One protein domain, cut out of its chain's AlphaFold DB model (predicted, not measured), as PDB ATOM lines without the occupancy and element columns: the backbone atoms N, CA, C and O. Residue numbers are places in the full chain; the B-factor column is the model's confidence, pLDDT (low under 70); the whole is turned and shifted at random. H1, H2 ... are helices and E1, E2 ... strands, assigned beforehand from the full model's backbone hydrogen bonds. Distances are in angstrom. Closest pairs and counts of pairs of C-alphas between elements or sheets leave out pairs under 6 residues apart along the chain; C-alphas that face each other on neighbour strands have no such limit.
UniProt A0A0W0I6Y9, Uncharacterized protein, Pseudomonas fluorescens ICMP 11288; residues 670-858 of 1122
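This is residues 670 to 858 of the 1122 residues of an uncharacterized protein of Pseudomonas fluorescens ICMP 11288 (UniProt A0A0W0I6Y9). A closed barrel of six antiparallel strands, E6 to E11, has the long helix H3 packed slantwise on its outside, over E8 and E9. E8 bends, and its first part also pairs with E2, from which a small extension of E1 and E12 runs outward; a separate small sheet, E3 E4 E5, sits beside the extension, while H1 fits between the barrel and the last part of H3. The printed part has 189 residues, with three named helices and twelve named strands in the order E1 H1 E2 E3 E4 E5 E6 H2 E7 E8 E9 E10 E11 H3 E12. The class is mixed, helices and strands, and the whole is compact, with a radius of gyration of the C-alphas of 16.6 A and spans of 48 by 41 by 32 A.

The ring holds E6, residues 737 to 743, 19.1 A long; E7, residues 763 to 768, 15.1 A; E8, residues 778 to 788, 27.1 A; E9, residues 791 to 799, 24.5 A; E10, residues 802 to 807, 17.5 A; and E11, residues 813 to 819, 18.7 A. C-alpha 737 is at (51.365, 96.625, 308.059). The same sheet also has E1, residues 670 to 672, E2, residues 691 to 694, and E12, residues 853 to 855. C-alpha 670 is at (54.180, 104.298, 285.861) and C-alpha 855 at (53.368, 105.655, 281.343). The second sheet has E3, residues 705 to 708, E4, residues 711 to 716, 15.6 A long, and E5, residues 722 to 725. The helices are H1, residues 680 to 689, 14.4 A; H2, residues 758 to 761; and H3, residues 825 to 844, 28.0 A.

Round the ring run E6 E7 E8 E9 E10 E11 and back to E6. E7, E8, E9, E10 and E11 form a meander, each strand the antiparallel neighbour of the one before. N 766 and O 781 of the hairpin E7 and E8 are 2.9 A apart, N 793 and O 786 of the hairpin E8 and E9 2.7 A, N 804 and O 796 of the hairpin E9 and E10 2.8 A, and N 817 and O 805 of the hairpin E10 and E11 2.8 A. N 814 and O 740 of E11 and E6 are 2.7 A apart, and N 741 and O 767 of E6 and E7 2.8 A. E8 bends by 67 degrees at residue 781, and E2 is beside its residues 778 to 781, with N 694 and O 778 at 2.8 A. E1 is antiparallel to E2, N 670 and O 693 at 2.8 A, and E12 lies on the other side of E1, N 854 and O 671 at 2.9 A. H3 lies outside the barrel at a height over the sheet of 9.8 A, over E8 and E9, slantwise to the strands at 57 degrees to E8 on the local plane; its closest C-alpha to E8 is that of His 834, 5.6 A from that of Tyr 784. H1 touches H3 at residues 838 to 844 of H3 alone, the closest C-alphas being those of Ala 685 and His 841, 5.0 A, at a steep tilt of 39 degrees, opposite ways. H1 also lies outside the barrel and stands up from the sheet. H2 and H1 are close but not clearly touching, the C-alphas of Ile 759 and Glu 684 being 7.1 A apart. In the meander E3 E4 E5, N 713 and O 706 are 2.8 A apart and N 714 and O 724 2.8 A; the closest C-alphas of E2 and E3 are those of Val 694 and Val 706, 7.3 A. Every O i to N i+4 pair is within hydrogen-bond range in H1, 15 of 16 in H3, and H2 is too short for such a pair.

The C-alphas farthest apart are those of Asn 718 and Gly 790, 51.6 A. The printed part has no cut. The links E5 to E6 and E6 to H2 are long. Mean pLDDT of the printed part is 85.6; 16 residues are under 70, among them residues 842 to 847.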
ATOM      1  N   TYR A 670      54.090 102.854 285.903       91.81
ATOM      2  CA  TYR A 670      54.180 104.298 285.861       91.81
ATOM      3  C   TYR A 670      55.451 104.747 286.557       91.81
ATOM      4  O   TYR A 670      55.878 104.142 287.543       91.81
ATOM      5  N   THR A 671      56.052 105.825 286.073       92.56
ATOM      6  CA  THR A 671      57.229 106.416 286.709       92.56
ATOM      7  C   THR A 671      57.113 107.928 286.735       92.56
ATOM      8  O   THR A 671      56.581 108.529 285.800       92.56
ATOM      9  N   LYS A 672      57.590 108.554 287.811       92.12
ATOM     10  CA  LYS A 672      57.728 110.009 287.855       92.12
ATOM     11  C   LYS A 672      58.790 110.434 286.838       92.12
ATOM     12  O   LYS A 672      59.836 109.802 286.719       92.12
ATOM     13  N   TRP A 673      58.520 111.461 286.045       88.94
ATOM     14  CA  TRP A 673      59.434 111.859 284.980       88.94
ATOM     15  C   TRP A 673      60.796 112.305 285.541       88.94
ATOM     16  O   TRP A 673      60.865 113.060 286.510       88.94
ATOM     17  N   ILE A 674      61.885 111.833 284.922       86.62
ATOM     18  CA  ILE A 674      63.266 112.159 285.301       86.62
ATOM     19  C   ILE A 674      63.760 113.273 284.380       86.62
ATOM     20  O   ILE A 674      64.003 113.062 283.190       86.62
ATOM     21  N   GLU A 675      63.945 114.468 284.930       81.94
ATOM     22  CA  GLU A 675      64.504 115.590 284.189       81.94
ATOM     23  C   GLU A 675      66.014 115.401 283.975       81.94
ATOM     24  O   GLU A 675      66.755 115.005 284.882       81.94
ATOM     25  N   GLN A 676      66.480 115.690 282.758       75.19
ATOM     26  CA  GLN A 676      67.878 115.518 282.362       75.19
ATOM     27  C   GLN A 676      68.696 116.787 282.589       75.19
ATOM     28  O   GLN A 676      68.233 117.893 282.322       75.19
ATOM     29  N   GLY A 677      69.965 116.631 282.982       58.28
ATOM     30  CA  GLY A 677      70.918 117.747 282.972       58.28
ATOM     31  C   GLY A 677      70.740 118.776 284.096       58.28
ATOM     32  O   GLY A 677      71.339 119.849 284.022       58.28
ATOM     33  N   GLY A 678      69.973 118.442 285.138       62.66
ATOM     34  CA  GLY A 678      69.865 119.247 286.357       62.66
ATOM     35  C   GLY A 678      71.183 119.339 287.141       62.66
ATOM     36  O   GLY A 678      72.140 118.593 286.898       62.66
ATOM     37  N   THR A 679      71.246 120.261 288.107       64.44
ATOM     38  CA  THR A 679      72.380 120.335 289.045       64.44
ATOM     39  C   THR A 679      72.465 119.047 289.879       64.44
ATOM     40  O   THR A 679      71.449 118.370 290.050       64.44
ATOM     41  N   PRO A 680      73.640 118.683 290.431       70.12
ATOM     42  CA  PRO A 680      73.755 117.499 291.288       70.12
ATOM     43  C   PRO A 680      72.733 117.481 292.431       70.12
ATOM     44  O   PRO A 680      72.106 116.458 292.669       70.12
ATOM     45  N   VAL A 681      72.505 118.637 293.054       64.44
ATOM     46  CA  VAL A 681      71.558 118.806 294.161       64.44
ATOM     47  C   VAL A 681      70.102 118.659 293.703       64.44
ATOM     48  O   VAL A 681      69.320 117.977 294.355       64.44
ATOM     49  N   TYR A 682      69.736 119.214 292.541       78.50
ATOM     50  CA  TYR A 682      68.402 118.996 291.970       78.50
ATOM     51  C   TYR A 682      68.160 117.517 291.648       78.50
ATOM     52  O   TYR A 682      67.078 116.995 291.893       78.50
ATOM     53  N   GLN A 683      69.175 116.816 291.133       82.81
ATOM     54  CA  GLN A 683      69.086 115.379 290.863       82.81
ATOM     55  C   GLN A 683      68.948 114.549 292.152       82.81
ATOM     56  O   GLN A 683      68.244 113.545 292.145       82.81
ATOM     57  N   GLU A 684      69.572 114.961 293.260       85.69
ATOM     58  CA  GLU A 684      69.386 114.331 294.578       85.69
ATOM     59  C   GLU A 684      67.967 114.550 295.121       85.69
ATOM     60  O   GLU A 684      67.313 113.581 295.512       85.69
ATOM     61  N   ALA A 685      67.444 115.779 295.054       82.06
ATOM     62  CA  ALA A 685      66.057 116.083 295.414       82.06
ATOM     63  C   ALA A 685      65.056 115.315 294.530       82.06
ATOM     64  O   ALA A 685      64.082 114.749 295.023       82.06
ATOM     65  N   GLN A 686      65.325 115.215 293.224       90.19
ATOM     66  CA  GLN A 686      64.503 114.445 292.294       90.19
ATOM     67  C   GLN A 686      64.516 112.960 292.655       90.19
ATOM     68  O   GLN A 686      63.469 112.325 292.651       90.19
ATOM     69  N   ALA A 687      65.677 112.411 293.016       93.00
ATOM     70  CA  ALA A 687      65.807 111.015 293.410       93.00
ATOM     71  C   ALA A 687      65.090 110.666 294.724       93.00
ATOM     72  O   ALA A 687      64.738 109.501 294.923       93.00
ATOM     73  N   LEU A 688      64.879 111.644 295.610       93.81
ATOM     74  CA  LEU A 688      64.071 111.509 296.828       93.81
ATOM     75  C   LEU A 688      62.570 111.570 296.556       93.81
ATOM     76  O   LEU A 688      61.789 110.915 297.237       93.81
ATOM     77  N   GLU A 689      62.178 112.349 295.556       92.31
ATOM     78  CA  GLU A 689      60.789 112.515 295.132       92.31
ATOM     79  C   GLU A 689      60.334 111.472 294.100       92.31
ATOM     80  O   GLU A 689      59.139 111.382 293.787       92.31
ATOM     81  N   HIS A 690      61.282 110.712 293.547       95.12
ATOM     82  CA  HIS A 690      61.046 109.721 292.505       95.12
ATOM     83  C   HIS A 690      60.249 108.535 293.035       95.12
ATOM     84  O   HIS A 690      60.525 107.997 294.109       95.12
ATOM     85  N   ARG A 691      59.278 108.088 292.243       94.12
ATOM     86  CA  ARG A 691      58.460 106.917 292.551       94.12
ATOM     87  C   ARG A 691      58.069 106.191 291.274       94.12
ATOM     88  O   ARG A 691      57.789 106.822 290.255       94.12
ATOM     89  N   ARG A 692      58.022 104.863 291.360       93.88
ATOM     90  CA  ARG A 692      57.387 103.996 290.362       93.88
ATOM     91  C   ARG A 692      56.131 103.393 290.961       93.88
ATOM     92  O   ARG A 692      56.185 102.923 292.096       93.88
ATOM     93  N   LEU A 693      55.041 103.386 290.204       94.25
ATOM     94  CA  LEU A 693      53.759 102.818 290.614       94.25
ATOM     95  C   LEU A 693      53.398 101.675 289.669       94.25
ATOM     96  O   LEU A 693      53.455 101.820 288.448       94.25
ATOM     97  N   VAL A 694      53.022 100.541 290.239       91.50
ATOM     98  CA  VAL A 694      52.527  99.377 289.511       91.50
ATOM     99  C   VAL A 694      51.069  99.196 289.915       91.50
ATOM    100  O   VAL A 694      50.813  98.963 291.097       91.50
ATOM    101  N   PRO A 695      50.118  99.328 288.977       92.25
ATOM    102  CA  PRO A 695      48.706  99.175 289.285       92.25
ATOM    103  C   PRO A 695      48.376  97.745 289.706       92.25
ATOM    104  O   PRO A 695      49.120  96.808 289.406       92.25
ATOM    105  N   SER A 696      47.233  97.587 290.373       90.38
ATOM    106  CA  SER A 696      46.706  96.285 290.762       90.38
ATOM    107  C   SER A 696      46.649  95.330 289.561       90.38
ATOM    108  O   SER A 696      46.409  95.773 288.428       90.38
ATOM    109  N   PRO A 697      46.832  94.017 289.775       83.38
ATOM    110  CA  PRO A 697      46.697  93.043 288.705       83.38
ATOM    111  C   PRO A 697      45.291  93.092 288.104       83.38
ATOM    112  O   PRO A 697      44.315  93.489 288.745       83.38
ATOM    113  N   GLU A 698      45.187  92.671 286.850       73.81
ATOM    114  CA  GLU A 698      43.901  92.553 286.180       73.81
ATOM    115  C   GLU A 698      43.127  91.364 286.740       73.81
ATOM    116  O   GLU A 698      43.567  90.214 286.663       73.81
ATOM    117  N   VAL A 699      41.957  91.646 287.302       74.62
ATOM    118  CA  VAL A 699      41.022  90.632 287.785       74.62
ATOM    119  C   VAL A 699      39.793  90.701 286.893       74.62
ATOM    120  O   VAL A 699      39.269  91.782 286.655       74.62
ATOM    121  N   SER A 700      39.361  89.553 286.364       64.69
ATOM    122  CA  SER A 700      38.336  89.422 285.315       64.69
ATOM    123  C   SER A 700      37.171  90.424 285.448       64.69
ATOM    124  O   SER A 700      36.304  90.268 286.305       64.69
ATOM    125  N   GLY A 701      37.165  91.452 284.588       67.88
ATOM    126  CA  GLY A 701      36.107  92.468 284.499       67.88
ATOM    127  C   GLY A 701      36.252  93.700 285.406       67.88
ATOM    128  O   GLY A 701      35.409  94.588 285.315       67.88
ATOM    129  N   GLN A 702      37.286  93.788 286.247       76.31
ATOM    130  CA  GLN A 702      37.572  94.958 287.086       76.31
ATOM    131  C   GLN A 702      38.734  95.777 286.509       76.31
ATOM    132  O   GLN A 702      39.745  95.190 286.103       76.31
ATOM    133  N   PRO A 703      38.629  97.119 286.473       83.56
ATOM    134  CA  PRO A 703      39.732  97.956 286.034       83.56
ATOM    135  C   PRO A 703      40.896  97.853 287.023       83.56
ATOM    136  O   PRO A 703      40.706  97.690 288.231       83.56
ATOM    137  N   ARG A 704      42.122  97.968 286.512       90.94
ATOM    138  CA  ARG A 704      43.311  98.053 287.367       90.94
ATOM    139  C   ARG A 704      43.295  99.368 288.127       90.94
ATOM    140  O   ARG A 704      42.856 100.376 287.580       90.94
ATOM    141  N   THR A 705      43.800  99.373 289.353       94.38
ATOM    142  CA  THR A 705      43.749 100.547 290.229       94.38
ATOM    143  C   THR A 705      45.105 100.899 290.827       94.38
ATOM    144  O   THR A 705      45.998 100.058 290.867       94.38
ATOM    145  N   VAL A 706      45.267 102.147 291.272       95.56
ATOM    146  CA  VAL A 706      46.444 102.662 291.995       95.56
ATOM    147  C   VAL A 706      45.968 103.610 293.091       95.56
ATOM    148  O   VAL A 706      45.071 104.416 292.850       95.56
ATOM    149  N   VAL A 707      46.589 103.567 294.269       96.38
ATOM    150  CA  VAL A 707      46.426 104.590 295.312       96.38
ATOM    151  C   VAL A 707      47.620 105.536 295.293       96.38
ATOM    152  O   VAL A 707      48.759 105.111 295.513       96.38
ATOM    153  N   HIS A 708      47.363 106.824 295.085       96.50
ATOM    154  CA  HIS A 708      48.393 107.858 295.113       96.50
ATOM    155  C   HIS A 708      47.802 109.212 295.517       96.50
ATOM    156  O   HIS A 708      46.697 109.551 295.107       96.50
ATOM    157  N   ASP A 709      48.533 109.967 296.335       95.50
ATOM    158  CA  ASP A 709      48.140 111.256 296.892       95.50
ATOM    159  C   ASP A 709      46.730 111.177 297.497       95.50
ATOM    160  O   ASP A 709      45.861 111.968 297.167       95.50
ATOM    161  N   HIS A 710      46.461 110.176 298.344       96.06
ATOM    162  CA  HIS A 710      45.158 109.986 299.011       96.06
ATOM    163  C   HIS A 710      43.954 109.805 298.078       96.06
ATOM    164  O   HIS A 710      42.808 109.949 298.502       96.06
ATOM    165  N   ARG A 711      44.192 109.453 296.812       95.69
ATOM    166  CA  ARG A 711      43.157 109.201 295.805       95.69
ATOM    167  C   ARG A 711      43.284 107.787 295.256       95.69
ATOM    168  O   ARG A 711      44.375 107.224 295.180       95.69
ATOM    169  N   LEU A 712      42.145 107.218 294.870       95.81
ATOM    170  CA  LEU A 712      42.087 105.972 294.114       95.81
ATOM    171  C   LEU A 712      41.974 106.323 292.633       95.81
ATOM    172  O   LEU A 712      41.073 107.057 292.243       95.81
ATOM    173  N   TYR A 713      42.851 105.765 291.814       96.06
ATOM    174  CA  TYR A 713      42.812 105.893 290.364       96.06
ATOM    175  C   TYR A 713      42.506 104.547 289.730       96.06
ATOM    176  O   TYR A 713      42.930 103.513 290.247       96.06
ATOM    177  N   GLN A 714      41.820 104.566 288.595       94.75
ATOM    178  CA  GLN A 714      41.669 103.424 287.704       94.75
ATOM    179  C   GLN A 714      42.421 103.667 286.393       94.75
ATOM    180  O   GLN A 714      42.514 104.799 285.919       94.75
ATOM    181  N   VAL A 715      42.952 102.599 285.808       92.12
ATOM    182  CA  VAL A 715      43.642 102.644 284.515       92.12
ATOM    183  C   VAL A 715      42.619 102.698 283.384       92.12
ATOM    184  O   VAL A 715      41.777 101.805 283.268       92.12
ATOM    185  N   ASP A 716      42.732 103.698 282.513       88.81
ATOM    186  CA  ASP A 716      41.984 103.774 281.260       88.81
ATOM    187  C   ASP A 716      42.807 103.227 280.089       88.81
ATOM    188  O   ASP A 716      43.546 103.948 279.410       88.81
ATOM    189  N   ALA A 717      42.642 101.930 279.831       80.88
ATOM    190  CA  ALA A 717      43.308 101.235 278.732       80.88
ATOM    191  C   ALA A 717      42.920 101.775 277.338       80.88
ATOM    192  O   ALA A 717      43.656 101.579 276.374       80.88
ATOM    193  N   ASN A 718      41.785 102.474 277.207       78.94
ATOM    194  CA  ASN A 718      41.335 103.017 275.921       78.94
ATOM    195  C   ASN A 718      41.942 104.392 275.615       78.94
ATOM    196  O   ASN A 718      41.886 104.847 274.472       78.94
ATOM    197  N   ASN A 719      42.538 105.044 276.613       80.19
ATOM    198  CA  ASN A 719      43.106 106.383 276.503       80.19
ATOM    199  C   ASN A 719      44.599 106.389 276.866       80.19
ATOM    200  O   ASN A 719      45.081 107.218 277.637       80.19
ATOM    201  N   GLY A 720      45.340 105.425 276.314       78.06
ATOM    202  CA  GLY A 720      46.793 105.342 276.472       78.06
ATOM    203  C   GLY A 720      47.246 105.061 277.905       78.06
ATOM    204  O   GLY A 720      48.277 105.588 278.311       78.06
ATOM    205  N   ASP A 721      46.476 104.267 278.655       87.25
ATOM    206  CA  ASP A 721      46.753 103.853 280.037       87.25
ATOM    207  C   ASP A 721      46.824 105.012 281.049       87.25
ATOM    208  O   ASP A 721      47.530 104.927 282.060       87.25
ATOM    209  N   GLN A 722      46.092 106.102 280.799       91.00
ATOM    210  CA  GLN A 722      45.969 107.218 281.743       91.00
ATOM    211  C   GLN A 722      45.308 106.789 283.059       91.00
ATOM    212  O   GLN A 722      44.500 105.861 283.102       91.00
ATOM    213  N   LEU A 723      45.648 107.489 284.142       93.31
ATOM    214  CA  LEU A 723      45.054 107.281 285.457       93.31
ATOM    215  C   LEU A 723      43.881 108.241 285.644       93.31
ATOM    216  O   LEU A 723      44.056 109.459 285.693       93.31
ATOM    217  N   ILE A 724      42.681 107.680 285.772       93.69
ATOM    218  CA  ILE A 724      41.450 108.433 286.002       93.69
ATOM    219  C   ILE A 724      41.058 108.292 287.464       93.69
ATOM    220  O   ILE A 724      40.963 107.184 287.986       93.69
ATOM    221  N   GLU A 725      40.842 109.421 288.130       93.31
ATOM    222  CA  GLU A 725      40.419 109.446 289.526       93.31
ATOM    223  C   GLU A 725      39.047 108.779 289.684       93.31
ATOM    224  O   GLU A 725      38.110 109.066 288.938       93.31
ATOM    225  N   VAL A 726      38.933 107.884 290.663       92.44
ATOM    226  CA  VAL A 726      37.674 107.271 291.083       92.44
ATOM    227  C   VAL A 726      37.092 108.146 292.194       92.44
ATOM    228  O   VAL A 726      37.673 108.178 293.282       92.44
ATOM    229  N   PRO A 727      35.955 108.833 291.975       86.94
ATOM    230  CA  PRO A 727      35.371 109.711 292.985       86.94
ATOM    231  C   PRO A 727      35.020 108.945 294.263       86.94
ATOM    232  O   PRO A 727      34.364 107.900 294.216       86.94
ATOM    233  N   ARG A 728      35.426 109.471 295.421       85.12
ATOM    234  CA  ARG A 728      35.120 108.894 296.737       85.12
ATOM    235  C   ARG A 728      34.770 109.992 297.731       85.12
ATOM    236  O   ARG A 728      35.339 111.069 297.695       85.12
ATOM    237  N   GLN A 729      33.846 109.697 298.646       73.56
ATOM    238  CA  GLN A 729      33.489 110.614 299.739       73.56
ATOM    239  C   GLN A 729      34.223 110.316 301.052       73.56
ATOM    240  O   GLN A 729      34.173 111.119 301.979       73.56
ATOM    241  N   SER A 730      34.878 109.157 301.157       84.69
ATOM    242  CA  SER A 730      35.572 108.716 302.369       84.69
ATOM    243  C   SER A 730      37.078 108.622 302.129       84.69
ATOM    244  O   SER A 730      37.459 108.099 301.074       84.69
ATOM    245  N   PRO A 731      37.908 109.023 303.115       92.75
ATOM    246  CA  PRO A 731      39.357 108.887 303.040       92.75
ATOM    247  C   PRO A 731      39.828 107.473 302.717       92.75
ATOM    248  O   PRO A 731      39.198 106.477 303.098       92.75
ATOM    249  N   ILE A 732      40.979 107.383 302.054       93.50
ATOM    250  CA  ILE A 732      41.681 106.116 301.872       93.50
ATOM    251  C   ILE A 732      42.090 105.577 303.243       93.50
ATOM    252  O   ILE A 732      42.741 106.250 304.038       93.50
ATOM    253  N   THR A 733      41.713 104.331 303.518       92.62
ATOM    254  CA  THR A 733      42.208 103.615 304.693       92.62
ATOM    255  C   THR A 733      43.514 102.927 304.330       92.62
ATOM    256  O   THR A 733      43.554 102.091 303.422       92.62
ATOM    257  N   TYR A 734      44.578 103.290 305.040       95.31
ATOM    258  CA  TYR A 734      45.904 102.714 304.862       95.31
ATOM    259  C   TYR A 734      46.119 101.535 305.809       95.31
ATOM    260  O   TYR A 734      45.661 101.542 306.953       95.31
ATOM    261  N   ARG A 735      46.829 100.513 305.335       96.38
ATOM    262  CA  ARG A 735      47.172  99.339 306.137       96.38
ATOM    263  C   ARG A 735      48.167  99.720 307.225       96.38
ATOM    264  O   ARG A 735      49.092 100.490 306.999       96.38
ATOM    265  N   ASN A 736      48.028  99.119 308.403       94.62
ATOM    266  CA  ASN A 736      49.004  99.301 309.482       94.62
ATOM    267  C   ASN A 736      50.292  98.498 309.265       94.62
ATOM    268  O   ASN A 736      51.307  98.792 309.892       94.62
ATOM    269  N   GLN A 737      50.239  97.480 308.405       96.25
ATOM    270  CA  GLN A 737      51.365  96.625 308.059       96.25
ATOM    271  C   GLN A 737      51.410  96.415 306.549       96.25
ATOM    272  O   GLN A 737      50.384  96.139 305.926       96.25
ATOM    273  N   VAL A 738      52.600  96.548 305.974       95.31
ATOM    274  CA  VAL A 738      52.860  96.391 304.544       95.31
ATOM    275  C   VAL A 738      54.124  95.557 304.381       95.31
ATOM    276  O   VAL A 738      55.130  95.804 305.033       95.31
ATOM    277  N   THR A 739      54.097  94.566 303.502       93.00
ATOM    278  CA  THR A 739      55.310  93.829 303.138       93.00
ATOM    279  C   THR A 739      56.105  94.637 302.124       93.00
ATOM    280  O   THR A 739      55.525  95.202 301.193       93.00
ATOM    281  N   GLY A 740      57.424  94.658 302.238       93.00
ATOM    282  CA  GLY A 740      58.291  95.290 301.259       93.00
ATOM    283  C   GLY A 740      59.625  94.582 301.110       93.00
ATOM    284  O   GLY A 740      59.921  93.622 301.807       93.00
ATOM    285  N   SER A 741      60.442  95.054 300.179       93.44
ATOM    286  CA  SER A 741      61.768  94.495 299.934       93.44
ATOM    287  C   SER A 741      62.757  95.563 299.492       93.44
ATOM    288  O   SER A 741      62.382  96.532 298.831       93.44
ATOM    289  N   ILE A 742      64.036  95.366 299.797       92.06
ATOM    290  CA  ILE A 742      65.115  96.229 299.310       92.06
ATOM    291  C   ILE A 742      65.325  95.994 297.810       92.06
ATOM    292  O   ILE A 742      65.345  94.858 297.337       92.06
ATOM    293  N   VAL A 743      65.510  97.079 297.058       88.56
ATOM    294  CA  VAL A 743      65.809  97.062 295.623       88.56
ATOM    295  C   VAL A 743      67.210  97.628 295.404       88.56
ATOM    296  O   VAL A 743      67.510  98.749 295.813       88.56
ATOM    297  N   ASN A 744      68.084  96.871 294.737       86.88
ATOM    298  CA  ASN A 744      69.442  97.324 294.429       86.88
ATOM    299  C   ASN A 744      69.464  98.232 293.188       86.88
ATOM    300  O   ASN A 744      69.859  97.820 292.100       86.88
ATOM    301  N   GLU A 745      69.016  99.474 293.356       87.75
ATOM    302  CA  GLU A 745      69.023 100.494 292.305       87.75
ATOM    303  C   GLU A 745      69.622 101.815 292.820       87.75
ATOM    304  O   GLU A 745      68.898 102.774 293.098       87.75
ATOM    305  N   PRO A 746      70.957 101.918 292.942       85.50
ATOM    306  CA  PRO A 746      71.614 103.111 293.484       85.50
ATOM    307  C   PRO A 746      71.330 104.394 292.682       85.50
ATOM    308  O   PRO A 746      71.343 105.486 293.249       85.50
ATOM    309  N   ASP A 747      71.042 104.270 291.383       86.69
ATOM    310  CA  ASP A 747      70.697 105.375 290.478       86.69
ATOM    311  C   ASP A 747      69.171 105.575 290.316       86.69
ATOM    312  O   ASP A 747      68.705 106.164 289.335       86.69
ATOM    313  N   PHE A 748      68.349 105.060 291.234       91.38
ATOM    314  CA  PHE A 748      66.901 105.291 291.229       91.38
ATOM    315  C   PHE A 748      66.583 106.796 291.314       91.38
ATOM    316  O   PHE A 748      67.035 107.467 292.244       91.38
ATOM    317  N   GLY A 749      65.840 107.309 290.322       88.88
ATOM    318  CA  GLY A 749      65.480 108.728 290.175       88.88
ATOM    319  C   GLY A 749      66.557 109.652 289.586       88.88
ATOM    320  O   GLY A 749      66.338 110.859 289.484       88.88
ATOM    321  N   PHE A 750      67.697 109.101 289.159       86.00
ATOM    322  CA  PHE A 750      68.770 109.850 288.502       86.00
ATOM    323  C   PHE A 750      68.751 109.702 286.974       86.00
ATOM    324  O   PHE A 750      68.436 108.636 286.437       86.00
ATOM    325  N   ASP A 751      69.185 110.759 286.280       75.44
ATOM    326  CA  ASP A 751      69.316 110.806 284.816       75.44
ATOM    327  C   ASP A 751      70.476 109.957 284.253       75.44
ATOM    328  O   ASP A 751      70.441 109.533 283.097       75.44
ATOM    329  N   LYS A 752      71.509 109.695 285.062       74.12
ATOM    330  CA  LYS A 752      72.751 108.996 284.677       74.12
ATOM    331  C   LYS A 752      72.995 107.757 285.531       74.12
ATOM    332  O   LYS A 752      72.667 107.746 286.712       74.12
ATOM    333  N   LEU A 753      73.646 106.756 284.945       73.88
ATOM    334  CA  LEU A 753      73.984 105.494 285.607       73.88
ATOM    335  C   LEU A 753      75.452 105.408 286.030       73.88
ATOM    336  O   LEU A 753      76.311 106.081 285.454       73.88
ATOM    337  N   GLY A 754      75.727 104.526 286.991       66.44
ATOM    338  CA  GLY A 754      77.070 104.058 287.340       66.44
ATOM    339  C   GLY A 754      77.927 105.101 288.050       66.44
ATOM    340  O   GLY A 754      79.147 104.960 288.113       66.44
ATOM    341  N   LYS A 755      77.308 106.169 288.562       69.44
ATOM    342  CA  LYS A 755      77.993 107.199 289.343       69.44
ATOM    343  C   LYS A 755      77.808 106.927 290.825       69.44
ATOM    344  O   LYS A 755      76.724 106.559 291.260       69.44
ATOM    345  N   PHE A 756      78.848 107.184 291.610       70.31
ATOM    346  CA  PHE A 756      78.709 107.212 293.060       70.31
ATOM    347  C   PHE A 756      77.687 108.286 293.470       70.31
ATOM    348  O   PHE A 756      77.778 109.431 293.015       70.31
ATOM    349  N   ARG A 757      76.714 107.916 294.313       76.19
ATOM    350  CA  ARG A 757      75.664 108.810 294.826       76.19
ATOM    351  C   ARG A 757      75.761 108.879 296.354       76.19
ATOM    352  O   ARG A 757      75.415 107.886 296.997       76.19
ATOM    353  N   PRO A 758      76.191 110.013 296.942       74.12
ATOM    354  CA  PRO A 758      76.302 110.157 298.397       74.12
ATOM    355  C   PRO A 758      75.001 109.817 299.131       74.12
ATOM    356  O   PRO A 758      75.034 109.129 300.143       74.12
ATOM    357  N   ILE A 759      73.855 110.182 298.547       81.00
ATOM    358  CA  ILE A 759      72.522 109.914 299.097       81.00
ATOM    359  C   ILE A 759      72.228 108.430 299.380       81.00
ATOM    360  O   ILE A 759      71.380 108.130 300.214       81.00
ATOM    361  N   ASN A 760      72.916 107.481 298.736       86.06
ATOM    362  CA  ASN A 760      72.738 106.046 299.006       86.06
ATOM    363  C   ASN A 760      73.327 105.615 300.363       86.06
ATOM    364  O   ASN A 760      73.004 104.538 300.871       86.06
ATOM    365  N   ASN A 761      74.165 106.452 300.980       84.00
ATOM    366  CA  ASN A 761      74.634 106.233 302.347       84.00
ATOM    367  C   ASN A 761      73.530 106.488 303.371       84.00
ATOM    368  O   ASN A 761      73.483 105.776 304.367       84.00
ATOM    369  N   ASP A 762      72.605 107.397 303.069       85.12
ATOM    370  CA  ASP A 762      71.545 107.838 303.982       85.12
ATOM    371  C   ASP A 762      70.160 107.338 303.558       85.12
ATOM    372  O   ASP A 762      69.173 107.510 304.264       85.12
ATOM    373  N   THR A 763      70.062 106.688 302.399       94.38
ATOM    374  CA  THR A 763      68.802 106.168 301.866       94.38
ATOM    375  C   THR A 763      68.954 104.771 301.282       94.38
ATOM    376  O   THR A 763      70.059 104.296 301.018       94.38
ATOM    377  N   VAL A 764      67.829 104.099 301.079       94.31
ATOM    378  CA  VAL A 764      67.745 102.811 300.392       94.31
ATOM    379  C   VAL A 764      66.489 102.785 299.532       94.31
ATOM    380  O   VAL A 764      65.467 103.360 299.898       94.31
ATOM    381  N   VAL A 765      66.558 102.146 298.368       95.31
ATOM    382  CA  VAL A 765      65.383 101.977 297.511       95.31
ATOM    383  C   VAL A 765      64.611 100.763 297.996       95.31
ATOM    384  O   VAL A 765      65.178  99.682 298.166       95.31
ATOM    385  N   VAL A 766      63.318 100.944 298.231       94.94
ATOM    386  CA  VAL A 766      62.426  99.901 298.726       94.94
ATOM    387  C   VAL A 766      61.233  99.767 297.802       94.94
ATOM    388  O   VAL A 766      60.718 100.749 297.265       94.94
ATOM    389  N   LYS A 767      60.794  98.530 297.621       94.00
ATOM    390  CA  LYS A 767      59.524  98.201 296.998       94.00
ATOM    391  C   LYS A 767      58.531  97.883 298.102       94.00
ATOM    392  O   LYS A 767      58.806  97.016 298.921       94.00
ATOM    393  N   LEU A 768      57.403  98.575 298.122       95.19
ATOM    394  CA  LEU A 768      56.286  98.309 299.017       95.19
ATOM    395  C   LEU A 768      55.198  97.557 298.251       95.19
ATOM    396  O   LEU A 768      54.927  97.849 297.081       95.19
ATOM    397  N   GLY A 769      54.586  96.592 298.930       93.44
ATOM    398  CA  GLY A 769      53.329  95.989 298.517       93.44
ATOM    399  C   GLY A 769      52.144  96.951 298.684       93.44
ATOM    400  O   GLY A 769      52.339  98.158 298.867       93.44
ATOM    401  N   PRO A 770      50.913  96.420 298.665       94.44
ATOM    402  CA  PRO A 770      49.717  97.243 298.727       94.44
ATOM    403  C   PRO A 770      49.603  97.950 300.066       94.44
ATOM    404  O   PRO A 770      49.645  97.312 301.123       94.44
ATOM    405  N   ILE A 771      49.422  99.268 300.012       96.19
ATOM    406  CA  ILE A 771      49.298 100.116 301.205       96.19
ATOM    407  C   ILE A 771      47.840 100.337 301.627       96.19
ATOM    408  O   ILE A 771      47.597 100.946 302.663       96.19
ATOM    409  N   SER A 772      46.869  99.867 300.841       95.88
ATOM    410  CA  SER A 772      45.433  99.958 301.120       95.88
ATOM    411  C   SER A 772      44.721  98.701 300.623       95.88
ATOM    412  O   SER A 772      45.151  98.081 299.658       95.88
ATOM    413  N   ASP A 773      43.599  98.341 301.245       93.38
ATOM    414  CA  ASP A 773      42.744  97.244 300.765       93.38
ATOM    415  C   ASP A 773      41.936  97.612 299.512       93.38
ATOM    416  O   ASP A 773      41.318  96.749 298.895       93.38
ATOM    417  N   LEU A 774      41.939  98.890 299.124       92.62
ATOM    418  CA  LEU A 774      41.234  99.376 297.936       92.62
ATOM    419  C   LEU A 774      41.969  99.075 296.629       92.62
ATOM    420  O   LEU A 774      41.353  99.135 295.568       92.62
ATOM    421  N   SER A 775      43.268  98.793 296.693       93.44
ATOM    422  CA  SER A 775      44.080  98.519 295.518       93.44
ATOM    423  C   SER A 775      45.232  97.603 295.887       93.44
ATOM    424  O   SER A 775      45.999  97.918 296.790       93.44
ATOM    425  N   ASP A 776      45.372  96.489 295.169       92.38
ATOM    426  CA  ASP A 776      46.520  95.575 295.269       92.38
ATOM    427  C   ASP A 776      47.727  96.114 294.471       92.38
ATOM    428  O   ASP A 776      48.360  95.403 293.692       92.38
ATOM    429  N   ASP A 777      47.981  97.420 294.590       93.94
ATOM    430  CA  ASP A 777      49.049  98.110 293.880       93.94
ATOM    431  C   ASP A 777      50.409  97.924 294.562       93.94
ATOM    432  O   ASP A 777      50.532  97.468 295.699       93.94
ATOM    433  N   GLN A 778      51.476  98.241 293.835       93.44
ATOM    434  CA  GLN A 778      52.835  98.197 294.363       93.44
ATOM    435  C   GLN A 778      53.559  99.477 293.998       93.44
ATOM    436  O   GLN A 778      53.270 100.120 292.988       93.44
ATOM    437  N   ARG A 779      54.548  99.840 294.804       94.88
ATOM    438  CA  ARG A 779      55.311 101.066 294.580       94.88
ATOM    439  C   ARG A 779      56.768 100.884 294.936       94.88
ATOM    440  O   ARG A 779      57.087 100.228 295.921       94.88
ATOM    441  N   THR A 780      57.644 101.490 294.150       95.88
ATOM    442  CA  THR A 780      59.074 101.556 294.455       95.88
ATOM    443  C   THR A 780      59.458 103.002 294.688       95.88
ATOM    444  O   THR A 780      59.149 103.861 293.862       95.88
ATOM    445  N   LEU A 781      60.125 103.259 295.807       96.44
ATOM    446  CA  LEU A 781      60.483 104.593 296.269       96.44
ATOM    447  C   LEU A 781      61.766 104.555 297.098       96.44
ATOM    448  O   LEU A 781      62.275 103.486 297.444       96.44
ATOM    449  N   ARG A 782      62.299 105.731 297.417       96.06
ATOM    450  CA  ARG A 782      63.489 105.875 298.253       96.06
ATOM    451  C   ARG A 782      63.078 106.111 299.708       96.06
ATOM    452  O   ARG A 782      62.382 107.073 299.997       96.06
ATOM    453  N   GLY A 783      63.509 105.231 300.608       94.81
ATOM    454  CA  GLY A 783      63.337 105.379 302.052       94.81
ATOM    455  C   GLY A 783      64.592 105.939 302.723       94.81
ATOM    456  O   GLY A 783      65.714 105.662 302.294       94.81
ATOM    457  N   TYR A 784      64.403 106.717 303.783       94.88
ATOM    458  CA  TYR A 784      65.465 107.290 304.606       94.88
ATOM    459  C   TYR A 784      65.959 106.273 305.637       94.88
ATOM    460  O   TYR A 784      65.158 105.673 306.352       94.88
ATOM    461  N   LYS A 785      67.274 106.063 305.719       91.69
ATOM    462  CA  LYS A 785      67.885 105.173 306.706       91.69
ATOM    463  C   LYS A 785      68.136 105.937 307.993       91.69
ATOM    464  O   LYS A 785      68.650 107.049 307.984       91.69
ATOM    465  N   THR A 786      67.799 105.319 309.110       82.06
ATOM    466  CA  THR A 786      67.990 105.905 310.433       82.06
ATOM    467  C   THR A 786      68.255 104.821 311.460       82.06
ATOM    468  O   THR A 786      67.914 103.659 311.251       82.06
ATOM    469  N   GLN A 787      68.859 105.187 312.585       79.31
ATOM    470  CA  GLN A 787      69.179 104.244 313.644       79.31
ATOM    471  C   GLN A 787      68.424 104.582 314.923       79.31
ATOM    472  O   GLN A 787      68.441 105.713 315.405       79.31
ATOM    473  N   TYR A 788      67.802 103.567 315.520       69.12
ATOM    474  CA  TYR A 788      67.088 103.694 316.783       69.12
ATOM    475  C   TYR A 788      67.310 102.454 317.647       69.12
ATOM    476  O   TYR A 788      67.268 101.328 317.161       69.12
ATOM    477  N   ASN A 789      67.617 102.650 318.933       71.81
ATOM    478  CA  ASN A 789      67.933 101.571 319.883       71.81
ATOM    479  C   ASN A 789      68.962 100.542 319.362       71.81
ATOM    480  O   ASN A 789      68.851  99.343 319.615       71.81
ATOM    481  N   GLY A 790      69.972 101.004 318.614       72.00
ATOM    482  CA  GLY A 790      71.037 100.151 318.070       72.00
ATOM    483  C   GLY A 790      70.621  99.255 316.896       72.00
ATOM    484  O   GLY A 790      71.405  98.393 316.485       72.00
ATOM    485  N   LYS A 791      69.417  99.455 316.351       78.19
ATOM    486  CA  LYS A 791      68.892  98.800 315.151       78.19
ATOM    487  C   LYS A 791      68.745  99.815 314.027       78.19
ATOM    488  O   LYS A 791      68.420 100.975 314.277       78.19
ATOM    489  N   ASN A 792      68.992  99.362 312.807       86.81
ATOM    490  CA  ASN A 792      68.858 100.193 311.623       86.81
ATOM    491  C   ASN A 792      67.428 100.067 311.125       86.81
ATOM    492  O   ASN A 792      66.876  98.971 311.085       86.81
ATOM    493  N   TYR A 793      66.841 101.186 310.750       89.06
ATOM    494  CA  TYR A 793      65.496 101.281 310.229       89.06
ATOM    495  C   TYR A 793      65.522 102.015 308.899       89.06
ATOM    496  O   TYR A 793      66.400 102.837 308.634       89.06
ATOM    497  N   VAL A 794      64.528 101.732 308.073       95.06
ATOM    498  CA  VAL A 794      64.184 102.549 306.916       95.06
ATOM    499  C   VAL A 794      62.818 103.168 307.153       95.06
ATOM    500  O   VAL A 794      61.878 102.456 307.497       95.06
ATOM    501  N   VAL A 795      62.716 104.480 306.966       95.56
ATOM    502  CA  VAL A 795      61.468 105.243 306.963       95.56
ATOM    503  C   VAL A 795      61.084 105.511 305.514       95.56
ATOM    504  O   VAL A 795      61.858 106.092 304.757       95.56
ATOM    505  N   ALA A 796      59.904 105.058 305.116       96.56
ATOM    506  CA  ALA A 796      59.390 105.123 303.759       96.56
ATOM    507  C   ALA A 796      58.070 105.903 303.734       96.56
ATOM    508  O   ALA A 796      57.108 105.522 304.401       96.56
ATOM    509  N   GLU A 797      58.010 106.970 302.940       97.31
ATOM    510  CA  GLU A 797      56.770 107.691 302.634       97.31
ATOM    511  C   GLU A 797      56.002 106.929 301.539       97.31
ATOM    512  O   GLU A 797      56.244 107.110 300.346       97.31
ATOM    513  N   GLY A 798      55.127 106.004 301.943       95.94
ATOM    514  CA  GLY A 798      54.384 105.127 301.027       95.94
ATOM    515  C   GLY A 798      53.346 105.869 300.183       95.94
ATOM    516  O   GLY A 798      53.086 105.497 299.038       95.94
ATOM    517  N   ASP A 799      52.780 106.932 300.734       97.38
ATOM    518  CA  ASP A 799      51.989 107.937 300.031       97.38
ATOM    519  C   ASP A 799      52.240 109.299 300.688       97.38
ATOM    520  O   ASP A 799      52.813 109.331 301.774       97.38
ATOM    521  N   THR A 800      51.849 110.412 300.065       95.50
ATOM    522  CA  THR A 800      52.187 111.753 300.583       95.50
ATOM    523  C   THR A 800      51.711 111.930 302.034       95.50
ATOM    524  O   THR A 800      50.515 111.866 302.300       95.50
ATOM    525  N   GLY A 801      52.624 112.120 302.991       94.38
ATOM    526  CA  GLY A 801      52.296 112.209 304.424       94.38
ATOM    527  C   GLY A 801      51.917 110.885 305.116       94.38
ATOM    528  O   GLY A 801      51.482 110.895 306.269       94.38
ATOM    529  N   VAL A 802      52.067 109.738 304.443       97.06
ATOM    530  CA  VAL A 802      51.780 108.395 304.977       97.06
ATOM    531  C   VAL A 802      53.076 107.607 305.103       97.06
ATOM    532  O   VAL A 802      53.651 107.140 304.116       97.06
ATOM    533  N   PHE A 803      53.512 107.420 306.344       97.06
ATOM    534  CA  PHE A 803      54.836 106.897 306.646       97.06
ATOM    535  C   PHE A 803      54.794 105.480 307.192       97.06
ATOM    536  O   PHE A 803      53.926 105.099 307.982       97.06
ATOM    537  N   TYR A 804      55.811 104.726 306.810       96.38
ATOM    538  CA  TYR A 804      56.078 103.403 307.324       96.38
ATOM    539  C   TYR A 804      57.527 103.299 307.774       96.38
ATOM    540  O   TYR A 804      58.402 103.953 307.213       96.38
ATOM    541  N   PHE A 805      57.794 102.435 308.743       94.25
ATOM    542  CA  PHE A 805      59.149 102.072 309.128       94.25
ATOM    543  C   PHE A 805      59.313 100.557 309.198       94.25
ATOM    544  O   PHE A 805      58.389  99.845 309.586       94.25
ATOM    545  N   ALA A 806      60.486 100.066 308.822       94.56
ATOM    546  CA  ALA A 806      60.867  98.664 308.958       94.56
ATOM    547  C   ALA A 806      62.298  98.577 309.476       94.56
ATOM    548  O   ALA A 806      63.125  99.431 309.155       94.56
ATOM    549  N   GLU A 807      62.595  97.554 310.273       92.31
ATOM    550  CA  GLU A 807      63.974  97.233 310.643       92.31
ATOM    551  C   GLU A 807      64.709  96.725 309.397       92.31
ATOM    552  O   GLU A 807      64.240  95.816 308.720       92.31
ATOM    553  N   LEU A 808      65.852  97.328 309.077       86.81
ATOM    554  CA  LEU A 808      66.725  96.873 308.005       86.81
ATOM    555  C   LEU A 808      67.488  95.638 308.482       86.81
ATOM    556  O   LEU A 808      68.452  95.749 309.244       86.81
ATOM    557  N   ASP A 809      67.062  94.469 308.017       77.31
ATOM    558  CA  ASP A 809      67.746  93.204 308.255       77.31
ATOM    559  C   ASP A 809      68.410  92.647 306.981       77.31
ATOM    560  O   ASP A 809      68.285  93.182 305.877       77.31
ATOM    561  N   ALA A 810      69.183  91.572 307.143       70.75
ATOM    562  CA  ALA A 810      69.929  90.955 306.049       70.75
ATOM    563  C   ALA A 810      69.053  90.127 305.087       70.75
ATOM    564  O   ALA A 810      69.568  89.632 304.086       70.75
ATOM    565  N   SER A 811      67.761  89.938 305.380       74.88
ATOM    566  CA  SER A 811      66.873  89.108 304.560       74.88
ATOM    567  C   SER A 811      66.480  89.793 303.249       74.88
ATOM    568  O   SER A 811      66.100  89.124 302.287       74.88
ATOM    569  N   GLY A 812      66.562  91.129 303.205       74.50
ATOM    570  CA  GLY A 812      66.102  91.941 302.080       74.50
ATOM    571  C   GLY A 812      64.576  92.011 301.944       74.50
ATOM    572  O   GLY A 812      64.103  92.799 301.128       74.50
ATOM    573  N   GLN A 813      63.823  91.243 302.739       90.38
ATOM    574  CA  GLN A 813      62.381  91.376 302.952       90.38
ATOM    575  C   GLN A 813      62.151  92.198 304.221       90.38
ATOM    576  O   GLN A 813      62.874  92.064 305.200       90.38
ATOM    577  N   LEU A 814      61.169  93.085 304.191       93.12
ATOM    578  CA  LEU A 814      60.936  94.087 305.219       93.12
ATOM    579  C   LEU A 814      59.456  94.099 305.587       93.12
ATOM    580  O   LEU A 814      58.598  94.270 304.722       93.12
ATOM    581  N   ASP A 815      59.164  93.992 306.879       93.56
ATOM    582  CA  ASP A 815      57.817  94.181 307.410       93.56
ATOM    583  C   ASP A 815      57.657  95.631 307.872       93.56
ATOM    584  O   ASP A 815      58.114  96.032 308.945       93.56
ATOM    585  N   PHE A 816      57.021  96.436 307.026       96.25
ATOM    586  CA  PHE A 816      56.778  97.846 307.276       96.25
ATOM    587  C   PHE A 816      55.578  98.039 308.189       96.25
ATOM    588  O   PHE A 816      54.473  97.594 307.891       96.25
ATOM    589  N   GLN A 817      55.784  98.762 309.283       95.69
ATOM    590  CA  GLN A 817      54.733  99.193 310.194       95.69
ATOM    591  C   GLN A 817      54.409 100.662 309.951       95.69
ATOM    592  O   GLN A 817      55.305 101.479 309.755       95.69
ATOM    593  N   ARG A 818      53.128 101.016 309.967       95.12
ATOM    594  CA  ARG A 818      52.680 102.400 309.796       95.12
ATOM    595  C   ARG A 818      53.043 103.246 311.022       95.12
ATOM    596  O   ARG A 818      52.884 102.796 312.157       95.12
ATOM    597  N   ILE A 819      53.496 104.477 310.793       92.19
ATOM    598  CA  ILE A 819      53.794 105.477 311.830       92.19
ATOM    599  C   ILE A 819      53.160 106.822 311.481       92.19
ATOM    600  O   ILE A 819      52.952 107.133 310.311       92.19
ATOM    601  N   THR A 820      52.855 107.630 312.498       87.25
ATOM    602  CA  THR A 820      52.224 108.949 312.331       87.25
ATOM    603  C   THR A 820      52.876 109.989 313.240       87.25
ATOM    604  O   THR A 820      53.492 109.649 314.257       87.25
ATOM    605  N   ALA A 821      52.739 111.267 312.877       77.25
ATOM    606  CA  ALA A 821      53.379 112.380 313.577       77.25
ATOM    607  C   ALA A 821      52.809 112.644 314.985       77.25
ATOM    608  O   ALA A 821      53.500 113.218 315.822       77.25
ATOM    609  N   ASN A 822      51.577 112.210 315.263       77.00
ATOM    610  CA  ASN A 822      50.860 112.413 316.529       77.00
ATOM    611  C   ASN A 822      50.817 111.170 317.439       77.00
ATOM    612  O   ASN A 822      50.325 111.267 318.561       77.00
ATOM    613  N   ASN A 823      51.308 110.007 316.992       72.56
ATOM    614  CA  ASN A 823      51.176 108.757 317.749       72.56
ATOM    615  C   ASN A 823      52.098 108.707 318.978       72.56
ATOM    616  O   ASN A 823      51.643 108.500 320.101       72.56
ATOM    617  N   ASN A 824      53.411 108.872 318.778       76.75
ATOM    618  CA  ASN A 824      54.397 108.839 319.859       76.75
ATOM    619  C   ASN A 824      55.712 109.537 319.452       76.75
ATOM    620  O   ASN A 824      55.995 109.629 318.256       76.75
ATOM    621  N   PRO A 825      56.563 109.941 320.419       72.06
ATOM    622  CA  PRO A 825      57.786 110.700 320.139       72.06
ATOM    623  C   PRO A 825      58.776 110.015 319.188       72.06
ATOM    624  O   PRO A 825      59.488 110.700 318.460       72.06
ATOM    625  N   VAL A 826      58.833 108.679 319.172       74.06
ATOM    626  CA  VAL A 826      59.721 107.931 318.269       74.06
ATOM    627  C   VAL A 826      59.202 108.036 316.844       74.06
ATOM    628  O   VAL A 826      59.952 108.417 315.954       74.06
ATOM    629  N   SER A 827      57.914 107.761 316.629       79.00
ATOM    630  CA  SER A 827      57.268 107.911 315.323       79.00
ATOM    631  C   SER A 827      57.394 109.339 314.789       79.00
ATOM    632  O   SER A 827      57.814 109.512 313.647       79.00
ATOM    633  N   SER A 828      57.129 110.350 315.623       72.75
ATOM    634  CA  SER A 828      57.307 111.759 315.256       72.75
ATOM    635  C   SER A 828      58.751 112.052 314.850       72.75
ATOM    636  O   SER A 828      58.977 112.660 313.811       72.75
ATOM    637  N   ARG A 829      59.735 111.560 315.616       76.31
ATOM    638  CA  ARG A 829      61.159 111.766 315.322       76.31
ATOM    639  C   ARG A 829      61.606 111.085 314.027       76.31
ATOM    640  O   ARG A 829      62.403 111.654 313.291       76.31
ATOM    641  N   MET A 830      61.115 109.881 313.746       81.44
ATOM    642  CA  MET A 830      61.436 109.148 312.516       81.44
ATOM    643  C   MET A 830      60.938 109.884 311.270       81.44
ATOM    644  O   MET A 830      61.674 110.003 310.291       81.44
ATOM    645  N   ILE A 831      59.707 110.398 311.331       83.38
ATOM    646  CA  ILE A 831      59.110 111.206 310.264       83.38
ATOM    647  C   ILE A 831      59.878 112.521 310.119       83.38
ATOM    648  O   ILE A 831      60.298 112.857 309.020       83.38
ATOM    649  N   GLU A 832      60.149 113.213 311.229       79.00
ATOM    650  CA  GLU A 832      60.898 114.473 311.238       79.00
ATOM    651  C   GLU A 832      62.284 114.327 310.589       79.00
ATOM    652  O   GLU A 832      62.670 115.168 309.786       79.00
ATOM    653  N   LEU A 833      63.028 113.257 310.892       77.69
ATOM    654  CA  LEU A 833      64.347 113.016 310.297       77.69
ATOM    655  C   LEU A 833      64.273 112.759 308.787       77.69
ATOM    656  O   LEU A 833      65.082 113.302 308.034       77.69
ATOM    657  N   HIS A 834      63.304 111.950 308.348       91.12
ATOM    658  CA  HIS A 834      63.045 111.718 306.927       91.12
ATOM    659  C   HIS A 834      62.741 113.036 306.201       91.12
ATOM    660  O   HIS A 834      63.338 113.354 305.172       91.12
ATOM    661  N   ASP A 835      61.843 113.823 306.778       84.38
ATOM    662  CA  ASP A 835      61.338 115.068 306.219       84.38
ATOM    663  C   ASP A 835      62.402 116.169 306.191       84.38
ATOM    664  O   ASP A 835      62.591 116.808 305.158       84.38
ATOM    665  N   GLN A 836      63.176 116.329 307.269       78.38
ATOM    666  CA  GLN A 836      64.326 117.238 307.316       78.38
ATOM    667  C   GLN A 836      65.359 116.883 306.249       78.38
ATOM    668  O   GLN A 836      65.896 117.776 305.591       78.38
ATOM    669  N   TYR A 837      65.624 115.589 306.050       79.38
ATOM    670  CA  TYR A 837      66.543 115.139 305.013       79.38
ATOM    671  C   TYR A 837      66.039 115.528 303.616       79.38
ATOM    672  O   TYR A 837      66.805 116.075 302.822       79.38
ATOM    673  N   LYS A 838      64.748 115.317 303.325       82.38
ATOM    674  CA  LYS A 838      64.140 115.732 302.049       82.38
ATOM    675  C   LYS A 838      64.142 117.250 301.859       82.38
ATOM    676  O   LYS A 838      64.504 117.717 300.781       82.38
ATOM    677  N   ASP A 839      63.807 118.013 302.893       77.06
ATOM    678  CA  ASP A 839      63.706 119.473 302.812       77.06
ATOM    679  C   ASP A 839      65.049 120.135 302.548       77.06
ATOM    680  O   ASP A 839      65.122 121.038 301.721       77.06
ATOM    681  N   ILE A 840      66.128 119.662 303.181       65.19
ATOM    682  CA  ILE A 840      67.486 120.169 302.928       65.19
ATOM    683  C   ILE A 840      67.828 120.063 301.437       65.19
ATOM    684  O   ILE A 840      68.337 121.020 300.849       65.19
ATOM    685  N   HIS A 841      67.501 118.927 300.816       74.56
ATOM    686  CA  HIS A 841      67.699 118.726 299.381       74.56
ATOM    687  C   HIS A 841      66.761 119.601 298.541       74.56
ATOM    688  O   HIS A 841      67.203 120.176 297.547       74.56
ATOM    689  N   GLY A 842      65.507 119.779 298.962       62.47
ATOM    690  CA  GLY A 842      64.544 120.677 298.317       62.47
ATOM    691  C   GLY A 842      64.967 122.152 298.340       62.47
ATOM    692  O   GLY A 842      64.957 122.815 297.304       62.47
ATOM    693  N   TYR A 843      65.411 122.681 299.483       60.62
ATOM    694  CA  TYR A 843      65.917 124.057 299.575       60.62
ATOM    695  C   TYR A 843      67.172 124.248 298.731       60.62
ATOM    696  O   TYR A 843      67.287 125.228 297.996       60.62
ATOM    697  N   ALA A 844      68.106 123.297 298.797       54.56
ATOM    698  CA  ALA A 844      69.342 123.369 298.034       54.56
ATOM    699  C   ALA A 844      69.093 123.237 296.512       54.56
ATOM    700  O   ALA A 844      69.881 123.740 295.707       54.56
ATOM    701  N   ALA A 845      67.972 122.623 296.114       57.84
ATOM    702  CA  ALA A 845      67.478 122.570 294.741       57.84
ATOM    703  C   ALA A 845      66.638 123.798 294.319       57.84
ATOM    704  O   ALA A 845      66.249 123.879 293.154       57.84
ATOM    705  N   ASN A 846      66.413 124.771 295.217       59.62
ATOM    706  CA  ASN A 846      65.553 125.945 295.019       59.62
ATOM    707  C   ASN A 846      64.083 125.583 294.715       59.62
ATOM    708  O   ASN A 846      63.442 126.193 293.857       59.62
ATOM    709  N   GLY A 847      63.575 124.563 295.406       61.41
ATOM    710  CA  GLY A 847      62.230 124.016 295.245       61.41
ATOM    711  C   GLY A 847      62.245 122.488 295.199       61.41
ATOM    712  O   GLY A 847      63.275 121.860 294.957       61.41
ATOM    713  N   THR A 848      61.086 121.869 295.425       75.56
ATOM    714  CA  THR A 848      60.966 120.402 295.409       75.56
ATOM    715  C   THR A 848      60.569 119.904 294.016       75.56
ATOM    716  O   THR A 848      59.544 120.350 293.496       75.56
ATOM    717  N   PRO A 849      61.311 118.964 293.396       85.19
ATOM    718  CA  PRO A 849      60.947 118.418 292.087       85.19
ATOM    719  C   PRO A 849      59.564 117.745 292.079       85.19
ATOM    720  O   PRO A 849      59.324 116.726 292.734       85.19
ATOM    721  N   ASN A 850      58.645 118.284 291.278       88.25
ATOM    722  CA  ASN A 850      57.245 117.853 291.236       88.25
ATOM    723  C   ASN A 850      56.800 117.397 289.840       88.25
ATOM    724  O   ASN A 850      55.738 117.763 289.355       88.25
ATOM    725  N   GLN A 851      57.655 116.617 289.183       89.94
ATOM    726  CA  GLN A 851      57.431 116.131 287.822       89.94
ATOM    727  C   GLN A 851      56.193 115.234 287.699       89.94
ATOM    728  O   GLN A 851      55.829 114.555 288.659       89.94
ATOM    729  N   ASP A 852      55.578 115.211 286.517       92.81
ATOM    730  CA  ASP A 852      54.419 114.368 286.196       92.81
ATOM    731  C   ASP A 852      54.739 112.871 286.274       92.81
ATOM    732  O   ASP A 852      55.886 112.443 286.116       92.81
ATOM    733  N   ILE A 853      53.702 112.054 286.451       93.19
ATOM    734  CA  ILE A 853      53.793 110.603 286.322       93.19
ATOM    735  C   ILE A 853      53.460 110.222 284.883       93.19
ATOM    736  O   ILE A 853      52.401 110.560 284.353       93.19
ATOM    737  N   VAL A 854      54.364 109.485 284.246       91.69
ATOM    738  CA  VAL A 854      54.235 109.041 282.858       91.69
ATOM    739  C   VAL A 854      54.058 107.532 282.770       91.69
ATOM    740  O   VAL A 854      54.521 106.781 283.634       91.69
ATOM    741  N   VAL A 855      53.415 107.079 281.694       88.38
ATOM    742  CA  VAL A 855      53.368 105.655 281.343       88.38
ATOM    743  C   VAL A 855      54.774 105.211 280.955       88.38
ATOM    744  O   VAL A 855      55.371 105.767 280.031       88.38
ATOM    745  N   LEU A 856      55.313 104.206 281.647       85.31
ATOM    746  CA  LEU A 856      56.593 103.604 281.296       85.31
ATOM    747  C   LEU A 856      56.358 102.624 280.134       85.31
ATOM    748  O   LEU A 856      55.718 101.596 280.352       85.31
ATOM    749  N   PRO A 857      56.849 102.873 278.906       78.88
ATOM    750  CA  PRO A 857      56.525 102.011 277.768       78.88
ATOM    751  C   PRO A 857      57.165 100.624 277.890       78.88
ATOM    752  O   PRO A 857      58.127 100.440 278.643       78.88
ATOM    753  N   GLY A 858      56.634  99.643 277.157       73.50
ATOM    754  CA  GLY A 858      57.197  98.293 277.098       73.50
ATOM    755  C   GLY A 858      58.621  98.275 276.533       73.50
ATOM    756  O   GLY A 858      59.030  99.183 275.805       73.50
TER     757      GLY A 858